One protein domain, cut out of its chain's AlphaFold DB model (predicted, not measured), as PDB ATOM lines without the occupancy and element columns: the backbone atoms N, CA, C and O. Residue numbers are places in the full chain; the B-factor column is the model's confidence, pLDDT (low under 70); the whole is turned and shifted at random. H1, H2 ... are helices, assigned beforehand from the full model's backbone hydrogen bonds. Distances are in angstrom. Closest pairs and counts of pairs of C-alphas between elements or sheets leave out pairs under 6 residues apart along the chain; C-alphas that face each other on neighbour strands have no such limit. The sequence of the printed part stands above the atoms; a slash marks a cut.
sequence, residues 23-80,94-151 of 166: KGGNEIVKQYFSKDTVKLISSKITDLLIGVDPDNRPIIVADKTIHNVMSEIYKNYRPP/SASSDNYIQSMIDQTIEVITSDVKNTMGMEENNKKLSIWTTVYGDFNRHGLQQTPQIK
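Overview. This is residues 23 to 80 and 94 to 151 of the 166 residues of an uncharacterized protein of viral metagenome (UniProt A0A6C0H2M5). One long helix, H4, makes most of the length of an elongated model, and three shorter helices, H1, H2 and H3, pack as a cluster on its residues 97 to 113, with H2 and H3 crossing it. Beyond the other end of H4, residues 128 to 151 run on as a tail with no named element, and a loop of residues 49 to 62 folds back from H2 to H3. The printed part has 116 residues with four named helices, in the order H1, H2, H3, H4, and no named strand; the class is all helix. It is extended, with a radius of gyration of the C-alphas of 21.2 A, and spans 66 by 35 by 25 A.

Arrangement. Begin with H4, residues 97 to 127, the hub, which touches three other helices. Look at its residues 104 to 112: H3, residues 63 to 76, touches them, with C-alphas of Met 70 and Thr 108 closest at 6.0 A, a steep tilt of 60 degrees, opposite ways. At residues 105 to 113 of H4 you find H2, residues 35 to 48, touching it at a steep tilt of 42 degrees, the same way; the closest C-alphas are those of Ile 45 and Ile 109, 6.0 A apart. Nearer the beginning of H4, its residues 97 to 105 touch H1, residues 27 to 32, at a shallow tilt of 20 degrees, the same way, with C-alphas of Tyr 32 and Ile 101 closest at 6.3 A. Residues 38 to 42 of H2 touch residues 63 to 67 of H3, about perpendicular at 81 degrees; the closest C-alphas, of Val 38 and Asp 63, are 7.1 A apart. H1 and H2 are close but not clearly touching, with C-alphas of Gln 31 and Thr 37 closest at 7.4 A, while H1 and H3 are apart. In H1, H2, H3 and H4 every O i to N i+4 pair is within hydrogen-bond range.

Along the chain. Find C-alpha 97 at (-49.197, -11.697, -2.741); from there H4 runs 45.4 A to C-alpha 127 at (-48.287, -44.501, 28.683). H3 runs 20.0 A from Asp 63 to Asn 76, and H2 runs 20.0 A from Lys 35 to Leu 48. H1, from C-alpha 27 at (-44.058, -4.795, 3.105), measures 8.7 A.

Size, cuts and confidence. The C-alphas of Lys 23 and Lys 151, the two farthest apart, are 68.6 A apart. Residues 81 to 93 are not printed, and C-alphas 80 and 94 across this cut are 14.4 A apart. The link from H1 to H2 is tight and that from H2 to H3 is long. The mean pLDDT of the printed part is 80.4; among the residues under 70 are 23 to 26, 94 to 98 and 131 to 145.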
ATOM      1  N   LYS A  23     -31.807  -4.445   6.869       50.97
ATOM      2  CA  LYS A  23     -32.949  -3.532   6.654       50.97
ATOM      3  C   LYS A  23     -33.562  -3.753   5.264       50.97
ATOM      4  O   LYS A  23     -33.529  -2.873   4.411       50.97
ATOM      5  N   GLY A  24     -34.082  -4.952   5.009       48.97
ATOM      6  CA  GLY A  24     -34.794  -5.269   3.766       48.97
ATOM      7  C   GLY A  24     -36.279  -4.922   3.870       48.97
ATOM      8  O   GLY A  24     -37.057  -5.691   4.424       48.97
ATOM      9  N   GLY A  25     -36.668  -3.758   3.350       53.81
ATOM     10  CA  GLY A  25     -38.043  -3.255   3.368       53.81
ATOM     11  C   GLY A  25     -38.938  -3.897   2.309       53.81
ATOM     12  O   GLY A  25     -39.204  -3.277   1.287       53.81
ATOM     13  N   ASN A  26     -39.421  -5.115   2.559       64.38
ATOM     14  CA  ASN A  26     -40.540  -5.683   1.806       64.38
ATOM     15  C   ASN A  26     -41.787  -5.709   2.703       64.38
ATOM     16  O   ASN A  26     -41.786  -6.355   3.749       64.38
ATOM     17  N   GLU A  27     -42.831  -4.978   2.312       70.44
ATOM     18  CA  GLU A  27     -44.058  -4.795   3.105       70.44
ATOM     19  C   GLU A  27     -44.774  -6.126   3.386       70.44
ATOM     20  O   GLU A  27     -45.250  -6.360   4.492       70.44
ATOM     21  N   ILE A  28     -44.716  -7.058   2.430       68.56
ATOM     22  CA  ILE A  28     -45.266  -8.421   2.532       68.56
ATOM     23  C   ILE A  28     -44.629  -9.193   3.698       68.56
ATOM     24  O   ILE A  28     -45.304  -9.912   4.433       68.56
ATOM     25  N   VAL A  29     -43.320  -9.030   3.895       74.38
ATOM     26  CA  VAL A  29     -42.575  -9.729   4.953       74.38
ATOM     27  C   VAL A  29     -42.919  -9.140   6.318       74.38
ATOM     28  O   VAL A  29     -43.108  -9.882   7.278       74.38
ATOM     29  N   LYS A  30     -43.075  -7.815   6.404       75.06
ATOM     30  CA  LYS A  30     -43.531  -7.155   7.635       75.06
ATOM     31  C   LYS A  30     -44.944  -7.581   8.017       75.06
ATOM     32  O   LYS A  30     -45.203  -7.796   9.194       75.06
ATOM     33  N   GLN A  31     -45.833  -7.719   7.031       79.44
ATOM     34  CA  GLN A  31     -47.192  -8.196   7.257       79.44
ATOM     35  C   GLN A  31     -47.190  -9.636   7.783       79.44
ATOM     36  O   GLN A  31     -47.894  -9.925   8.746       79.44
ATOM     37  N   TYR A  32     -46.361 -10.517   7.213       81.81
ATOM     38  CA  TYR A  32     -46.244 -11.901   7.672       81.81
ATOM     39  C   TYR A  32     -45.749 -11.996   9.122       81.81
ATOM     40  O   TYR A  32     -46.386 -12.664   9.927       81.81
ATOM     41  N   PHE A  33     -44.683 -11.276   9.489       83.06
ATOM     42  CA  PHE A  33     -44.146 -11.249  10.862       83.06
ATOM     43  C   PHE A  33     -44.849 -10.239  11.789       83.06
ATOM     44  O   PHE A  33     -44.313  -9.868  12.835       83.06
ATOM     45  N   SER A  34     -46.038  -9.761  11.418       83.75
ATOM     46  CA  SER A  34     -46.788  -8.821  12.246       83.75
ATOM     47  C   SER A  34     -47.337  -9.499  13.508       83.75
ATOM     48  O   SER A  34     -47.698 -10.679  13.502       83.75
ATOM     49  N   LYS A  35     -47.452  -8.734  14.603       84.75
ATOM     50  CA  LYS A  35     -48.031  -9.219  15.872       84.75
ATOM     51  C   LYS A  35     -49.460  -9.749  15.681       84.75
ATOM     52  O   LYS A  35     -49.838 -10.732  16.315       84.75
ATOM     53  N   ASP A  36     -50.228  -9.131  14.786       87.38
ATOM     54  CA  ASP A  36     -51.602  -9.537  14.482       87.38
ATOM     55  C   ASP A  36     -51.649 -10.909  13.801       87.38
ATOM     56  O   ASP A  36     -52.451 -11.763  14.186       87.38
ATOM     57  N   THR A  37     -50.747 -11.165  12.847       86.19
ATOM     58  CA  THR A  37     -50.629 -12.468  12.181       86.19
ATOM     59  C   THR A  37     -50.198 -13.561  13.154       86.19
ATOM     60  O   THR A  37     -50.786 -14.640  13.153       86.19
ATOM     61  N   VAL A  38     -49.235 -13.284  14.036       88.00
ATOM     62  CA  VAL A  38     -48.791 -14.243  15.064       88.00
ATOM     63  C   VAL A  38     -49.933 -14.585  16.023       88.00
ATOM     64  O   VAL A  38     -50.169 -15.757  16.320       88.00
ATOM     65  N   LYS A  39     -50.709 -13.584  16.449       92.56
ATOM     66  CA  LYS A  39     -51.885 -13.792  17.300       92.56
ATOM     67  C   LYS A  39     -52.967 -14.612  16.595       92.56
ATOM     68  O   LYS A  39     -53.569 -15.492  17.213       92.56
ATOM     69  N   LEU A  40     -53.192 -14.358  15.305       93.38
ATOM     70  CA  LEU A  40     -54.102 -15.148  14.477       93.38
ATOM     71  C   LEU A  40     -53.641 -16.607  14.413       93.38
ATOM     72  O   LEU A  40     -54.436 -17.497  14.707       93.38
ATOM     73  N   ILE A  41     -52.364 -16.857  14.121       92.56
ATOM     74  CA  ILE A  41     -51.781 -18.205  14.105       92.56
ATOM     75  C   ILE A  41     -51.968 -18.897  15.461       92.56
ATOM     76  O   ILE A  41     -52.477 -20.013  15.508       92.56
ATOM     77  N   SER A  42     -51.633 -18.222  16.564       93.81
ATOM     78  CA  SER A  42     -51.765 -18.763  17.925       93.81
ATOM     79  C   SER A  42     -53.212 -19.154  18.260       93.81
ATOM     80  O   SER A  42     -53.469 -20.273  18.717       93.81
ATOM     81  N   SER A  43     -54.183 -18.288  17.939       94.62
ATOM     82  CA  SER A  43     -55.610 -18.599  18.116       94.62
ATOM     83  C   SER A  43     -56.052 -19.802  17.278       94.62
ATOM     84  O   SER A  43     -56.678 -20.717  17.802       94.62
ATOM     85  N   LYS A  44     -55.646 -19.865  16.004       94.62
ATOM     86  CA  LYS A  44     -56.008 -20.961  15.098       94.62
ATOM     87  C   LYS A  44     -55.401 -22.294  15.506       94.62
ATOM     88  O   LYS A  44     -56.076 -23.315  15.418       94.62
ATOM     89  N   ILE A  45     -54.154 -22.296  15.965       94.12
ATOM     90  CA  ILE A  45     -53.512 -23.490  16.518       94.12
ATOM     91  C   ILE A  45     -54.294 -23.972  17.740       94.12
ATOM     92  O   ILE A  45     -54.625 -25.151  17.813       94.12
ATOM     93  N   THR A  46     -54.641 -23.061  18.654       93.69
ATOM     94  CA  THR A  46     -55.417 -23.396  19.855       93.69
ATOM     95  C   THR A  46     -56.761 -24.026  19.476       93.69
ATOM     96  O   THR A  46     -57.091 -25.091  19.992       93.69
ATOM     97  N   ASP A  47     -57.485 -23.437  18.518       93.50
ATOM     98  CA  ASP A  47     -58.765 -23.955  18.018       93.50
ATOM     99  C   ASP A  47     -58.630 -25.364  17.409       93.50
ATOM    100  O   ASP A  47     -59.447 -26.247  17.665       93.50
ATOM    101  N   LEU A  48     -57.586 -25.599  16.606       92.88
ATOM    102  CA  LEU A  48     -57.343 -26.879  15.922       92.88
ATOM    103  C   LEU A  48     -56.836 -27.997  16.844       92.88
ATOM    104  O   LEU A  48     -56.830 -29.170  16.442       92.88
ATOM    105  N   LEU A  49     -56.373 -27.631  18.040       91.56
ATOM    106  CA  LEU A  49     -55.879 -28.540  19.071       91.56
ATOM    107  C   LEU A  49     -56.927 -28.857  20.148       91.56
ATOM    108  O   LEU A  49     -56.655 -29.664  21.040       91.56
ATOM    109  N   ILE A  50     -58.134 -28.288  20.062       90.44
ATOM    110  CA  ILE A  50     -59.246 -28.665  20.943       90.44
ATOM    111  C   ILE A  50     -59.537 -30.164  20.775       90.44
ATOM    112  O   ILE A  50     -59.698 -30.661  19.660       90.44
ATOM    113  N   GLY A  51     -59.608 -30.889  21.894       85.88
ATOM    114  CA  GLY A  51     -59.894 -32.326  21.914       85.88
ATOM    115  C   GLY A  51     -58.694 -33.238  21.662       85.88
ATOM    116  O   GLY A  51     -58.872 -34.452  21.603       85.88
ATOM    117  N   VAL A  52     -57.485 -32.687  21.507       86.12
ATOM    118  CA  VAL A  52     -56.250 -33.491  21.444       86.12
ATOM    119  C   VAL A  52     -55.837 -33.968  22.836       86.12
ATOM    120  O   VAL A  52     -55.383 -35.096  22.986       86.12
ATOM    121  N   ASP A  53     -56.010 -33.120  23.850       85.12
ATOM    122  CA  ASP A  53     -55.747 -33.471  25.244       85.12
ATOM    123  C   ASP A  53     -56.975 -34.169  25.864       85.12
ATOM    124  O   ASP A  53     -58.090 -33.656  25.721       85.12
ATOM    125  N   PRO A  54     -56.815 -35.293  26.590       81.94
ATOM    126  CA  PRO A  54     -57.932 -36.017  27.203       81.94
ATOM    127  C   PRO A  54     -58.684 -35.194  28.260       81.94
ATOM    128  O   PRO A  54     -59.879 -35.408  28.465       81.94
ATOM    129  N   ASP A  55     -58.014 -34.225  28.889       84.19
ATOM    130  CA  ASP A  55     -58.617 -33.297  29.852       84.19
ATOM    131  C   ASP A  55     -59.213 -32.048  29.168       84.19
ATOM    132  O   ASP A  55     -59.687 -31.135  29.849       84.19
ATOM    133  N   ASN A  56     -59.196 -31.986  27.829       83.38
ATOM    134  CA  ASN A  56     -59.636 -30.846  27.019       83.38
ATOM    135  C   ASN A  56     -58.991 -29.513  27.427       83.38
ATOM    136  O   ASN A  56     -59.614 -28.450  27.325       83.38
ATOM    137  N   ARG A  57     -57.741 -29.534  27.901       86.62
ATOM    138  CA  ARG A  57     -57.041 -28.295  28.244       86.62
ATOM    139  C   ARG A  57     -56.657 -27.548  26.964       86.62
ATOM    140  O   ARG A  57     -56.189 -28.175  26.014       86.62
ATOM    141  N   PRO A  58     -56.821 -26.214  26.917       87.81
ATOM    142  CA  PRO A  58     -56.384 -25.435  25.768       87.81
ATOM    143  C   PRO A  58     -54.856 -25.462  25.682       87.81
ATOM    144  O   PRO A  58     -54.159 -25.028  26.603       87.81
ATOM    145  N   ILE A  59     -54.340 -25.976  24.568       89.31
ATOM    146  CA  ILE A  59     -52.904 -26.027  24.298       89.31
ATOM    147  C   ILE A  59     -52.501 -24.709  23.647       89.31
ATOM    148  O   ILE A  59     -52.901 -24.416  22.522       89.31
ATOM    149  N   ILE A  60     -51.699 -23.925  24.363       91.00
ATOM    150  CA  ILE A  60     -51.193 -22.635  23.891       91.00
ATOM    151  C   ILE A  60     -49.714 -22.792  23.552       91.00
ATOM    152  O   ILE A  60     -48.905 -23.181  24.397       91.00
ATOM    153  N   VAL A  61     -49.360 -22.466  22.311       90.19
ATOM    154  CA  VAL A  61     -47.973 -22.477  21.837       90.19
ATOM    155  C   VAL A  61     -47.336 -21.116  22.109       90.19
ATOM    156  O   VAL A  61     -47.956 -20.079  21.890       90.19
ATOM    157  N   ALA A  62     -46.092 -21.114  22.588       91.88
ATOM    158  CA  ALA A  62     -45.351 -19.884  22.843       91.88
ATOM    159  C   ALA A  62     -45.029 -19.135  21.538       91.88
ATOM    160  O   ALA A  62     -44.541 -19.741  20.580       91.88
ATOM    161  N   ASP A  63     -45.197 -17.809  21.540       87.31
ATOM    162  CA  ASP A  63     -44.949 -16.942  20.375       87.31
ATOM    163  C   ASP A  63     -43.540 -17.119  19.791       87.31
ATOM    164  O   ASP A  63     -43.362 -17.152  18.577       87.31
ATOM    165  N   LYS A  64     -42.541 -17.339  20.653       86.31
ATOM    166  CA  LYS A  64     -41.162 -17.667  20.263       86.31
ATOM    167  C   LYS A  64     -41.075 -18.867  19.319       86.31
ATOM    168  O   LYS A  64     -40.367 -18.839  18.314       86.31
ATOM    169  N   THR A  65     -41.791 -19.938  19.642       86.81
ATOM    170  CA  THR A  65     -41.812 -21.151  18.822       86.81
ATOM    171  C   THR A  65     -42.489 -20.874  17.484       86.81
ATOM    172  O   THR A  65     -41.989 -21.310  16.449       86.81
ATOM    173  N   ILE A  66     -43.569 -20.085  17.491       88.56
ATOM    174  CA  ILE A  66     -44.269 -19.661  16.274       88.56
ATOM    175  C   ILE A  66     -43.317 -18.864  15.368       88.56
ATOM    176  O   ILE A  66     -43.176 -19.208  14.197       88.56
ATOM    177  N   HIS A  67     -42.585 -17.882  15.907       86.19
ATOM    178  CA  HIS A  67     -41.599 -17.105  15.145       86.19
ATOM    179  C   HIS A  67     -40.508 -17.976  14.510       86.19
ATOM    180  O   HIS A  67     -40.140 -17.759  13.353       86.19
ATOM    181  N   ASN A  68     -40.005 -18.977  15.235       85.38
ATOM    182  CA  ASN A  68     -38.984 -19.887  14.714       85.38
ATOM    183  C   ASN A  68     -39.507 -20.700  13.524       85.38
ATOM    184  O   ASN A  68     -38.846 -20.774  12.488       85.38
ATOM    185  N   VAL A  69     -40.710 -21.268  13.643       88.00
ATOM    186  CA  VAL A  69     -41.324 -22.052  12.562       88.00
ATOM    187  C   VAL A  69     -41.640 -21.164  11.358       88.00
ATOM    188  O   VAL A  69     -41.309 -21.530  10.232       88.00
ATOM    189  N   MET A  70     -42.190 -19.966  11.583       85.31
ATOM    190  CA  MET A  70     -42.436 -18.983  10.522       85.31
ATOM    191  C   MET A  70     -41.150 -18.615   9.774       85.31
ATOM    192  O   MET A  70     -41.140 -18.529   8.547       85.31
ATOM    193  N   SER A  71     -40.045 -18.436  10.500       86.19
ATOM    194  CA  SER A  71     -38.743 -18.100   9.913       86.19
ATOM    195  C   SER A  71     -38.189 -19.234   9.044       86.19
ATOM    196  O   SER A  71     -37.667 -18.987   7.953       86.19
ATOM    197  N   GLU A  72     -38.331 -20.489   9.484       86.75
ATOM    198  CA  GLU A  72     -37.922 -21.652   8.689       86.75
ATOM    199  C   GLU A  72     -38.820 -21.862   7.462       86.75
ATOM    200  O   GLU A  72     -38.315 -22.169   6.378       86.75
ATOM    201  N   ILE A  73     -40.128 -21.627   7.578       88.06
ATOM    202  CA  ILE A  73     -41.047 -21.696   6.437       88.06
ATOM    203  C   ILE A  73     -40.716 -20.612   5.428       88.06
ATOM    204  O   ILE A  73     -40.514 -20.928   4.260       88.06
ATOM    205  N   TYR A  74     -40.550 -19.364   5.860       85.31
ATOM    206  CA  TYR A  74     -40.172 -18.264   4.976       85.31
ATOM    207  C   TYR A  74     -38.877 -18.560   4.198       85.31
ATOM    208  O   TYR A  74     -38.778 -18.306   2.998       85.31
ATOM    209  N   LYS A  75     -37.884 -19.172   4.854       82.38
ATOM    210  CA  LYS A  75     -36.621 -19.593   4.226       82.38
ATOM    211  C   LYS A  75     -36.815 -20.687   3.170       82.38
ATOM    212  O   LYS A  75     -36.160 -20.657   2.118       82.38
ATOM    213  N   ASN A  76     -37.657 -21.669   3.466       84.19
ATOM    214  CA  ASN A  76     -37.864 -22.847   2.624       84.19
ATOM    215  C   ASN A  76     -38.945 -22.635   1.563       84.19
ATOM    216  O   ASN A  76     -38.994 -23.383   0.588       84.19
ATOM    217  N   TYR A  77     -39.757 -21.590   1.701       82.94
ATOM    218  CA  TYR A  77     -40.840 -21.289   0.789       82.94
ATOM    219  C   TYR A  77     -40.302 -21.030  -0.618       82.94
ATOM    220  O   TYR A  77     -39.394 -20.219  -0.843       82.94
ATOM    221  N   ARG A  78     -40.852 -21.753  -1.590       77.00
ATOM    222  CA  ARG A  78     -40.600 -21.540  -3.012       77.00
ATOM    223  C   ARG A  78     -41.958 -21.313  -3.661       77.00
ATOM    224  O   ARG A  78     -42.767 -22.241  -3.660       77.00
ATOM    225  N   PRO A  79     -42.240 -20.103  -4.174       72.81
ATOM    226  CA  PRO A  79     -43.519 -19.854  -4.814       72.81
ATOM    227  C   PRO A  79     -43.661 -20.778  -6.030       72.81
ATOM    228  O   PRO A  79     -42.662 -21.033  -6.718       72.81
ATOM    229  N   PRO A  80     -44.879 -21.267  -6.321       67.75
ATOM    230  CA  PRO A  80     -45.129 -22.095  -7.491       67.75
ATOM    231  C   PRO A  80     -44.724 -21.311  -8.741       67.75
ATOM    232  O   PRO A  80     -45.361 -20.332  -9.125       67.75
ATOM    233  N   SER A  94     -49.826  -9.918  -8.796       46.84
ATOM    234  CA  SER A  94     -50.637  -8.851  -8.191       46.84
ATOM    235  C   SER A  94     -51.927  -9.325  -7.506       46.84
ATOM    236  O   SER A  94     -52.452  -8.600  -6.675       46.84
ATOM    237  N   ALA A  95     -52.436 -10.519  -7.829       50.62
ATOM    238  CA  ALA A  95     -53.536 -11.176  -7.107       50.62
ATOM    239  C   ALA A  95     -53.031 -12.295  -6.173       50.62
ATOM    240  O   ALA A  95     -53.820 -13.020  -5.575       50.62
ATOM    241  N   SER A  96     -51.709 -12.473  -6.094       55.59
ATOM    242  CA  SER A  96     -51.077 -13.654  -5.504       55.59
ATOM    243  C   SER A  96     -50.257 -13.349  -4.253       55.59
ATOM    244  O   SER A  96     -49.963 -14.282  -3.517       55.59
ATOM    245  N   SER A  97     -49.924 -12.083  -3.964       55.53
ATOM    246  CA  SER A  97     -49.197 -11.697  -2.741       55.53
ATOM    247  C   SER A  97     -49.893 -12.180  -1.469       55.53
ATOM    248  O   SER A  97     -49.253 -12.810  -0.628       55.53
ATOM    249  N   ASP A  98     -51.209 -11.977  -1.383       61.38
ATOM    250  CA  ASP A  98     -52.021 -12.421  -0.245       61.38
ATOM    251  C   ASP A  98     -52.104 -13.949  -0.194       61.38
ATOM    252  O   ASP A  98     -52.002 -14.543   0.876       61.38
ATOM    253  N   ASN A  99     -52.185 -14.602  -1.358       71.31
ATOM    254  CA  ASN A  99     -52.185 -16.062  -1.452       71.31
ATOM    255  C   ASN A  99     -50.853 -16.665  -0.980       71.31
ATOM    256  O   ASN A  99     -50.853 -17.711  -0.336       71.31
ATOM    257  N   TYR A 100     -49.716 -16.012  -1.249       77.31
ATOM    258  CA  TYR A 100     -48.414 -16.483  -0.773       77.31
ATOM    259  C   TYR A 100     -48.306 -16.365   0.750       77.31
ATOM    260  O   TYR A 100     -47.928 -17.341   1.397       77.31
ATOM    261  N   ILE A 101     -48.690 -15.217   1.328       81.62
ATOM    262  CA  ILE A 101     -48.704 -15.026   2.787       81.62
ATOM    263  C   ILE A 101     -49.612 -16.063   3.448       81.62
ATOM    264  O   ILE A 101     -49.164 -16.752   4.361       81.62
ATOM    265  N   GLN A 102     -50.847 -16.222   2.960       86.25
ATOM    266  CA  GLN A 102     -51.781 -17.211   3.501       86.25
ATOM    267  C   GLN A 102     -51.219 -18.629   3.400       86.25
ATOM    268  O   GLN A 102     -51.201 -19.341   4.394       86.25
ATOM    269  N   SER A 103     -50.623 -19.009   2.265       87.50
ATOM    270  CA  SER A 103     -50.018 -20.340   2.136       87.50
ATOM    271  C   SER A 103     -48.866 -20.587   3.120       87.50
ATOM    272  O   SER A 103     -48.699 -21.707   3.594       87.50
ATOM    273  N   MET A 104     -48.080 -19.557   3.462       87.31
ATOM    274  CA  MET A 104     -47.038 -19.664   4.488       87.31
ATOM    275  C   MET A 104     -47.638 -19.754   5.897       87.31
ATOM    276  O   MET A 104     -47.134 -20.510   6.728       87.31
ATOM    277  N   ILE A 105     -48.710 -19.004   6.174       91.38
ATOM    278  CA  ILE A 105     -49.463 -19.070   7.437       91.38
ATOM    279  C   ILE A 105     -50.044 -20.475   7.625       91.38
ATOM    280  O   ILE A 105     -49.820 -21.088   8.667       91.38
ATOM    281  N   ASP A 106     -50.709 -21.012   6.604       92.56
ATOM    282  CA  ASP A 106     -51.321 -22.339   6.630       92.56
ATOM    283  C   ASP A 106     -50.274 -23.430   6.871       92.56
ATOM    284  O   ASP A 106     -50.449 -24.260   7.762       92.56
ATOM    285  N   GLN A 107     -49.132 -23.374   6.173       91.56
ATOM    286  CA  GLN A 107     -48.012 -24.292   6.416       91.56
ATOM    287  C   GLN A 107     -47.477 -24.188   7.851       91.56
ATOM    288  O   GLN A 107     -47.111 -25.195   8.454       91.56
ATOM    289  N   THR A 108     -47.440 -22.980   8.422       93.38
ATOM    290  CA  THR A 108     -46.981 -22.764   9.807       93.38
ATOM    291  C   THR A 108     -47.919 -23.445  10.791       93.38
ATOM    292  O   THR A 108     -47.473 -24.171  11.682       93.38
ATOM    293  N   ILE A 109     -49.223 -23.238  10.610       95.25
ATOM    294  CA  ILE A 109     -50.262 -23.852  11.433       95.25
ATOM    295  C   ILE A 109     -50.207 -25.377  11.295       95.25
ATOM    296  O   ILE A 109     -50.245 -26.081  12.303       95.25
ATOM    297  N   GLU A 110     -50.078 -25.901  10.077       94.75
ATOM    298  CA  GLU A 110     -50.017 -27.340   9.811       94.75
ATOM    299  C   GLU A 110     -48.818 -28.002  10.499       94.75
ATOM    300  O   GLU A 110     -48.992 -28.986  11.218       94.75
ATOM    301  N   VAL A 111     -47.614 -27.442  10.344       95.44
ATOM    302  CA  VAL A 111     -46.395 -27.990  10.958       95.44
ATOM    303  C   VAL A 111     -46.530 -28.045  12.479       95.44
ATOM    304  O   VAL A 111     -46.285 -29.094  13.074       95.44
ATOM    305  N   ILE A 112     -46.968 -26.950  13.110       95.12
ATOM    306  CA  ILE A 112     -47.094 -26.885  14.573       95.12
ATOM    307  C   ILE A 112     -48.195 -27.826  15.072       95.12
ATOM    308  O   ILE A 112     -47.990 -28.580  16.022       95.12
ATOM    309  N   THR A 113     -49.370 -27.809  14.441       95.06
ATOM    310  CA  THR A 113     -50.489 -28.658  14.879       95.06
ATOM    311  C   THR A 113     -50.192 -30.142  14.691       95.06
ATOM    312  O   THR A 113     -50.567 -30.939  15.551       95.06
ATOM    313  N   SER A 114     -49.503 -30.523  13.612       94.69
ATOM    314  CA  SER A 114     -49.080 -31.903  13.372       94.69
ATOM    315  C   SER A 114     -48.061 -32.361  14.414       94.69
ATOM    316  O   SER A 114     -48.243 -33.418  15.014       94.69
ATOM    317  N   ASP A 115     -47.038 -31.550  14.700       95.00
ATOM    318  CA  ASP A 115     -46.014 -31.866  15.703       95.00
ATOM    319  C   ASP A 115     -46.616 -32.093  17.099       95.00
ATOM    320  O   ASP A 115     -46.362 -33.121  17.737       95.00
ATOM    321  N   VAL A 116     -47.507 -31.196  17.535       93.06
ATOM    322  CA  VAL A 116     -48.199 -31.325  18.827       93.06
ATOM    323  C   VAL A 116     -49.075 -32.579  18.864       93.06
ATOM    324  O   VAL A 116     -48.980 -33.364  19.809       93.06
ATOM    325  N   LYS A 117     -49.900 -32.812  17.832       93.06
ATOM    326  CA  LYS A 117     -50.777 -33.996  17.761       93.06
ATOM    327  C   LYS A 117     -49.982 -35.296  17.782       93.06
ATOM    328  O   LYS A 117     -50.348 -36.224  18.502       93.06
ATOM    329  N   ASN A 118     -48.891 -35.357  17.025       93.31
ATOM    330  CA  ASN A 118     -48.033 -36.534  16.963       93.31
ATOM    331  C   ASN A 118     -47.356 -36.789  18.309       93.31
ATOM    332  O   ASN A 118     -47.393 -37.916  18.799       93.31
ATOM    333  N   THR A 119     -46.801 -35.752  18.935       92.62
ATOM    334  CA  THR A 119     -46.120 -35.874  20.228       92.62
ATOM    335  C   THR A 119     -47.077 -36.350  21.318       92.62
ATOM    336  O   THR A 119     -46.791 -37.339  21.990       92.62
ATOM    337  N   MET A 120     -48.258 -35.737  21.442       90.69
ATOM    338  CA  MET A 120     -49.248 -36.160  22.440       90.69
ATOM    339  C   MET A 120     -49.782 -37.568  22.162       90.69
ATOM    340  O   MET A 120     -49.839 -38.396  23.071       90.69
ATOM    341  N   GLY A 121     -50.088 -37.892  20.902       87.94
ATOM    342  CA  GLY A 121     -50.509 -39.240  20.521       87.94
ATOM    343  C   GLY A 121     -49.439 -40.299  20.814       87.94
ATOM    344  O   GLY A 121     -49.753 -41.413  21.240       87.94
ATOM    345  N   MET A 122     -48.158 -39.962  20.639       87.88
ATOM    346  CA  MET A 122     -47.045 -40.827  21.030       87.88
ATOM    347  C   MET A 122     -46.961 -40.987  22.546       87.88
ATOM    348  O   MET A 122     -46.834 -42.113  23.020       87.88
ATOM    349  N   GLU A 123     -47.074 -39.907  23.318       88.00
ATOM    350  CA  GLU A 123     -47.070 -39.968  24.782       88.00
ATOM    351  C   GLU A 123     -48.203 -40.837  25.330       88.00
ATOM    352  O   GLU A 123     -47.973 -41.674  26.203       88.00
ATOM    353  N   GLU A 124     -49.421 -40.696  24.810       87.81
ATOM    354  CA  GLU A 124     -50.561 -41.518  25.215       87.81
ATOM    355  C   GLU A 124     -50.357 -43.000  24.917       87.81
ATOM    356  O   GLU A 124     -50.700 -43.860  25.732       87.81
ATOM    357  N   ASN A 125     -49.796 -43.321  23.754       84.31
ATOM    358  CA  ASN A 125     -49.497 -44.703  23.407       84.31
ATOM    359  C   ASN A 125     -48.336 -45.253  24.239       84.31
ATOM    360  O   ASN A 125     -48.410 -46.390  24.702       84.31
ATOM    361  N   ASN A 126     -47.329 -44.432  24.532       83.62
ATOM    362  CA  ASN A 126     -46.221 -44.795  25.406       83.62
ATOM    363  C   ASN A 126     -46.684 -45.030  26.852       83.62
ATOM    364  O   ASN A 126     -46.207 -45.964  27.489       83.62
ATOM    365  N   LYS A 127     -47.671 -44.274  27.358       83.75
ATOM    366  CA  LYS A 127     -48.287 -44.501  28.683       83.75
ATOM    367  C   LYS A 127     -48.963 -45.872  28.808       83.75
ATOM    368  O   LYS A 127     -49.099 -46.384  29.916       83.75
ATOM    369  N   LYS A 128     -49.391 -46.478  27.694       81.00
ATOM    370  CA  LYS A 128     -49.984 -47.831  27.674       81.00
ATOM    371  C   LYS A 128     -48.922 -48.933  27.742       81.00
ATOM    372  O   LYS A 128     -49.256 -50.088  28.018       81.00
ATOM    373  N   LEU A 129     -47.653 -48.610  27.486       75.88
ATOM    374  CA  LEU A 129     -46.560 -49.567  27.570       75.88
ATOM    375  C   LEU A 129     -46.185 -49.792  29.039       75.88
ATOM    376  O   LEU A 129     -45.926 -48.869  29.804       75.88
ATOM    377  N   SER A 130     -46.150 -51.057  29.432       73.62
ATOM    378  CA  SER A 130     -45.696 -51.542  30.729       73.62
ATOM    379  C   SER A 130     -44.566 -52.541  30.493       73.62
ATOM    380  O   SER A 130     -44.482 -53.151  29.422       73.62
ATOM    381  N   ILE A 131     -43.722 -52.772  31.502       67.19
ATOM    382  CA  ILE A 131     -42.636 -53.768  31.425       67.19
ATOM    383  C   ILE A 131     -43.176 -55.125  30.934       67.19
ATOM    384  O   ILE A 131     -42.558 -55.782  30.103       67.19
ATOM    385  N   TRP A 132     -44.389 -55.491  31.355       59.47
ATOM    386  CA  TRP A 132     -45.045 -56.758  31.025       59.47
ATOM    387  C   TRP A 132     -45.768 -56.782  29.669       59.47
ATOM    388  O   TRP A 132     -46.050 -57.861  29.162       59.47
ATOM    389  N   THR A 133     -46.040 -55.630  29.047       57.72
ATOM    390  CA  THR A 133     -46.560 -55.556  27.664       57.72
ATOM    391  C   THR A 133     -45.454 -55.431  26.615       57.72
ATOM    392  O   THR A 133     -45.726 -55.553  25.421       57.72
ATOM    393  N   THR A 134     -44.207 -55.236  27.055       58.84
ATOM    394  CA  THR A 134     -43.019 -55.133  26.189       58.84
ATOM    395  C   THR A 134     -42.348 -56.495  25.959       58.84
ATOM    396  O   THR A 134     -41.548 -56.651  25.040       58.84
ATOM    397  N   VAL A 135     -42.680 -57.508  26.769       59.94
ATOM    398  CA  VAL A 135     -42.189 -58.878  26.573       59.94
ATOM    399  C   VAL A 135     -42.944 -59.508  25.404       59.94
ATOM    400  O   VAL A 135     -44.159 -59.689  25.461       59.94
ATOM    401  N   TYR A 136     -42.229 -59.831  24.329       60.97
ATOM    402  CA  TYR A 136     -42.786 -60.560  23.191       60.97
ATOM    403  C   TYR A 136     -43.135 -62.005  23.592       60.97
ATOM    404  O   TYR A 136     -42.321 -62.682  24.218       60.97
ATOM    405  N   GLY A 137     -44.328 -62.488  23.223       65.00
ATOM    406  CA  GLY A 137     -44.792 -63.853  23.525       65.00
ATOM    407  C   GLY A 137     -46.216 -63.926  24.096       65.00
ATOM    408  O   GLY A 137     -46.939 -62.931  24.111       65.00
ATOM    409  N   ASP A 138     -46.609 -65.106  24.591       62.31
ATOM    410  CA  ASP A 138     -47.977 -65.414  25.068       62.31
ATOM    411  C   ASP A 138     -48.417 -64.635  26.321       62.31
ATOM    412  O   ASP A 138     -49.597 -64.612  26.666       62.31
ATOM    413  N   PHE A 139     -47.488 -63.960  27.000       61.41
ATOM    414  CA  PHE A 139     -47.773 -63.151  28.188       61.41
ATOM    415  C   PHE A 139     -48.169 -61.702  27.855       61.41
ATOM    416  O   PHE A 139     -48.541 -60.940  28.750       61.41
ATOM    417  N   ASN A 140     -48.113 -61.308  26.579       66.25
ATOM    418  CA  ASN A 140     -48.478 -59.968  26.144       66.25
ATOM    419  C   ASN A 140     -49.987 -59.843  25.877       66.25
ATOM    420  O   ASN A 140     -50.535 -60.514  25.003       66.25
ATOM    421  N   ARG A 141     -50.646 -58.882  26.538       64.94
ATOM    422  CA  ARG A 141     -52.061 -58.531  26.305       64.94
ATOM    423  C   ARG A 141     -52.365 -58.065  24.874       64.94
ATOM    424  O   ARG A 141     -53.514 -58.131  24.454       64.94
ATOM    425  N   HIS A 142     -51.360 -57.590  24.142       69.94
ATOM    426  CA  HIS A 142     -51.490 -57.053  22.785       69.94
ATOM    427  C   HIS A 142     -51.119 -58.060  21.684       69.94
ATOM    428  O   HIS A 142     -51.145 -57.699  20.511       69.94
ATOM    429  N   GLY A 143     -50.764 -59.305  22.035       68.06
ATOM    430  CA  GLY A 143     -50.482 -60.365  21.059       68.06
ATOM    431  C   GLY A 143     -49.255 -60.117  20.172       68.06
ATOM    432  O   GLY A 143     -49.156 -60.699  19.093       68.06
ATOM    433  N   LEU A 144     -48.325 -59.249  20.591       69.31
ATOM    434  CA  LEU A 144     -47.101 -58.982  19.832       69.31
ATOM    435  C   LEU A 144     -46.165 -60.193  19.923       69.31
ATOM    436  O   LEU A 144     -45.676 -60.542  21.001       69.31
ATOM    437  N   GLN A 145     -45.899 -60.812  18.776       65.94
ATOM    438  CA  GLN A 145     -44.971 -61.931  18.639       65.94
ATOM    439  C   GLN A 145     -43.648 -61.443  18.037       65.94
ATOM    440  O   GLN A 145     -43.642 -60.631  17.115       65.94
ATOM    441  N   GLN A 146     -42.521 -61.955  18.541       70.25
ATOM    442  CA  GLN A 146     -41.184 -61.635  18.013       70.25
ATOM    443  C   GLN A 146     -40.969 -62.211  16.604       70.25
ATOM    444  O   GLN A 146     -40.179 -61.697  15.816       70.25
ATOM    445  N   THR A 147     -41.682 -63.288  16.286       72.88
ATOM    446  CA  THR A 147     -41.633 -63.982  15.003       72.88
ATOM    447  C   THR A 147     -43.036 -64.057  14.411       72.88
ATOM    448  O   THR A 147     -43.991 -64.232  15.168       72.88
ATOM    449  N   PRO A 148     -43.197 -63.973  13.080       69.69
ATOM    450  CA  PRO A 148     -44.500 -64.148  12.450       69.69
ATOM    451  C   PRO A 148     -45.076 -65.536  12.760       69.69
ATOM    452  O   PRO A 148     -44.331 -66.516  12.839       69.69
ATOM    453  N   GLN A 149     -46.406 -65.629  12.881       71.19
ATOM    454  CA  GLN A 149     -47.090 -66.908  13.051       71.19
ATOM    455  C   GLN A 149     -46.655 -67.870  11.938       71.19
ATOM    456  O   GLN A 149     -46.770 -67.550  10.750       71.19
ATOM    457  N   ILE A 150     -46.156 -69.049  12.326       73.50
ATOM    458  CA  ILE A 150     -45.763 -70.096  11.382       73.50
ATOM    459  C   ILE A 150     -47.014 -70.475  10.589       73.50
ATOM    460  O   ILE A 150     -47.921 -71.138  11.096       73.50
ATOM    461  N   LYS A 151     -47.081 -70.019   9.336       67.25
ATOM    462  CA  LYS A 151     -48.168 -70.365   8.424       67.25
ATOM    463  C   LYS A 151     -47.999 -71.828   8.046       67.25
ATOM    464  O   LYS A 151     -47.223 -72.168   7.156       67.25
TER     465      LYS A 151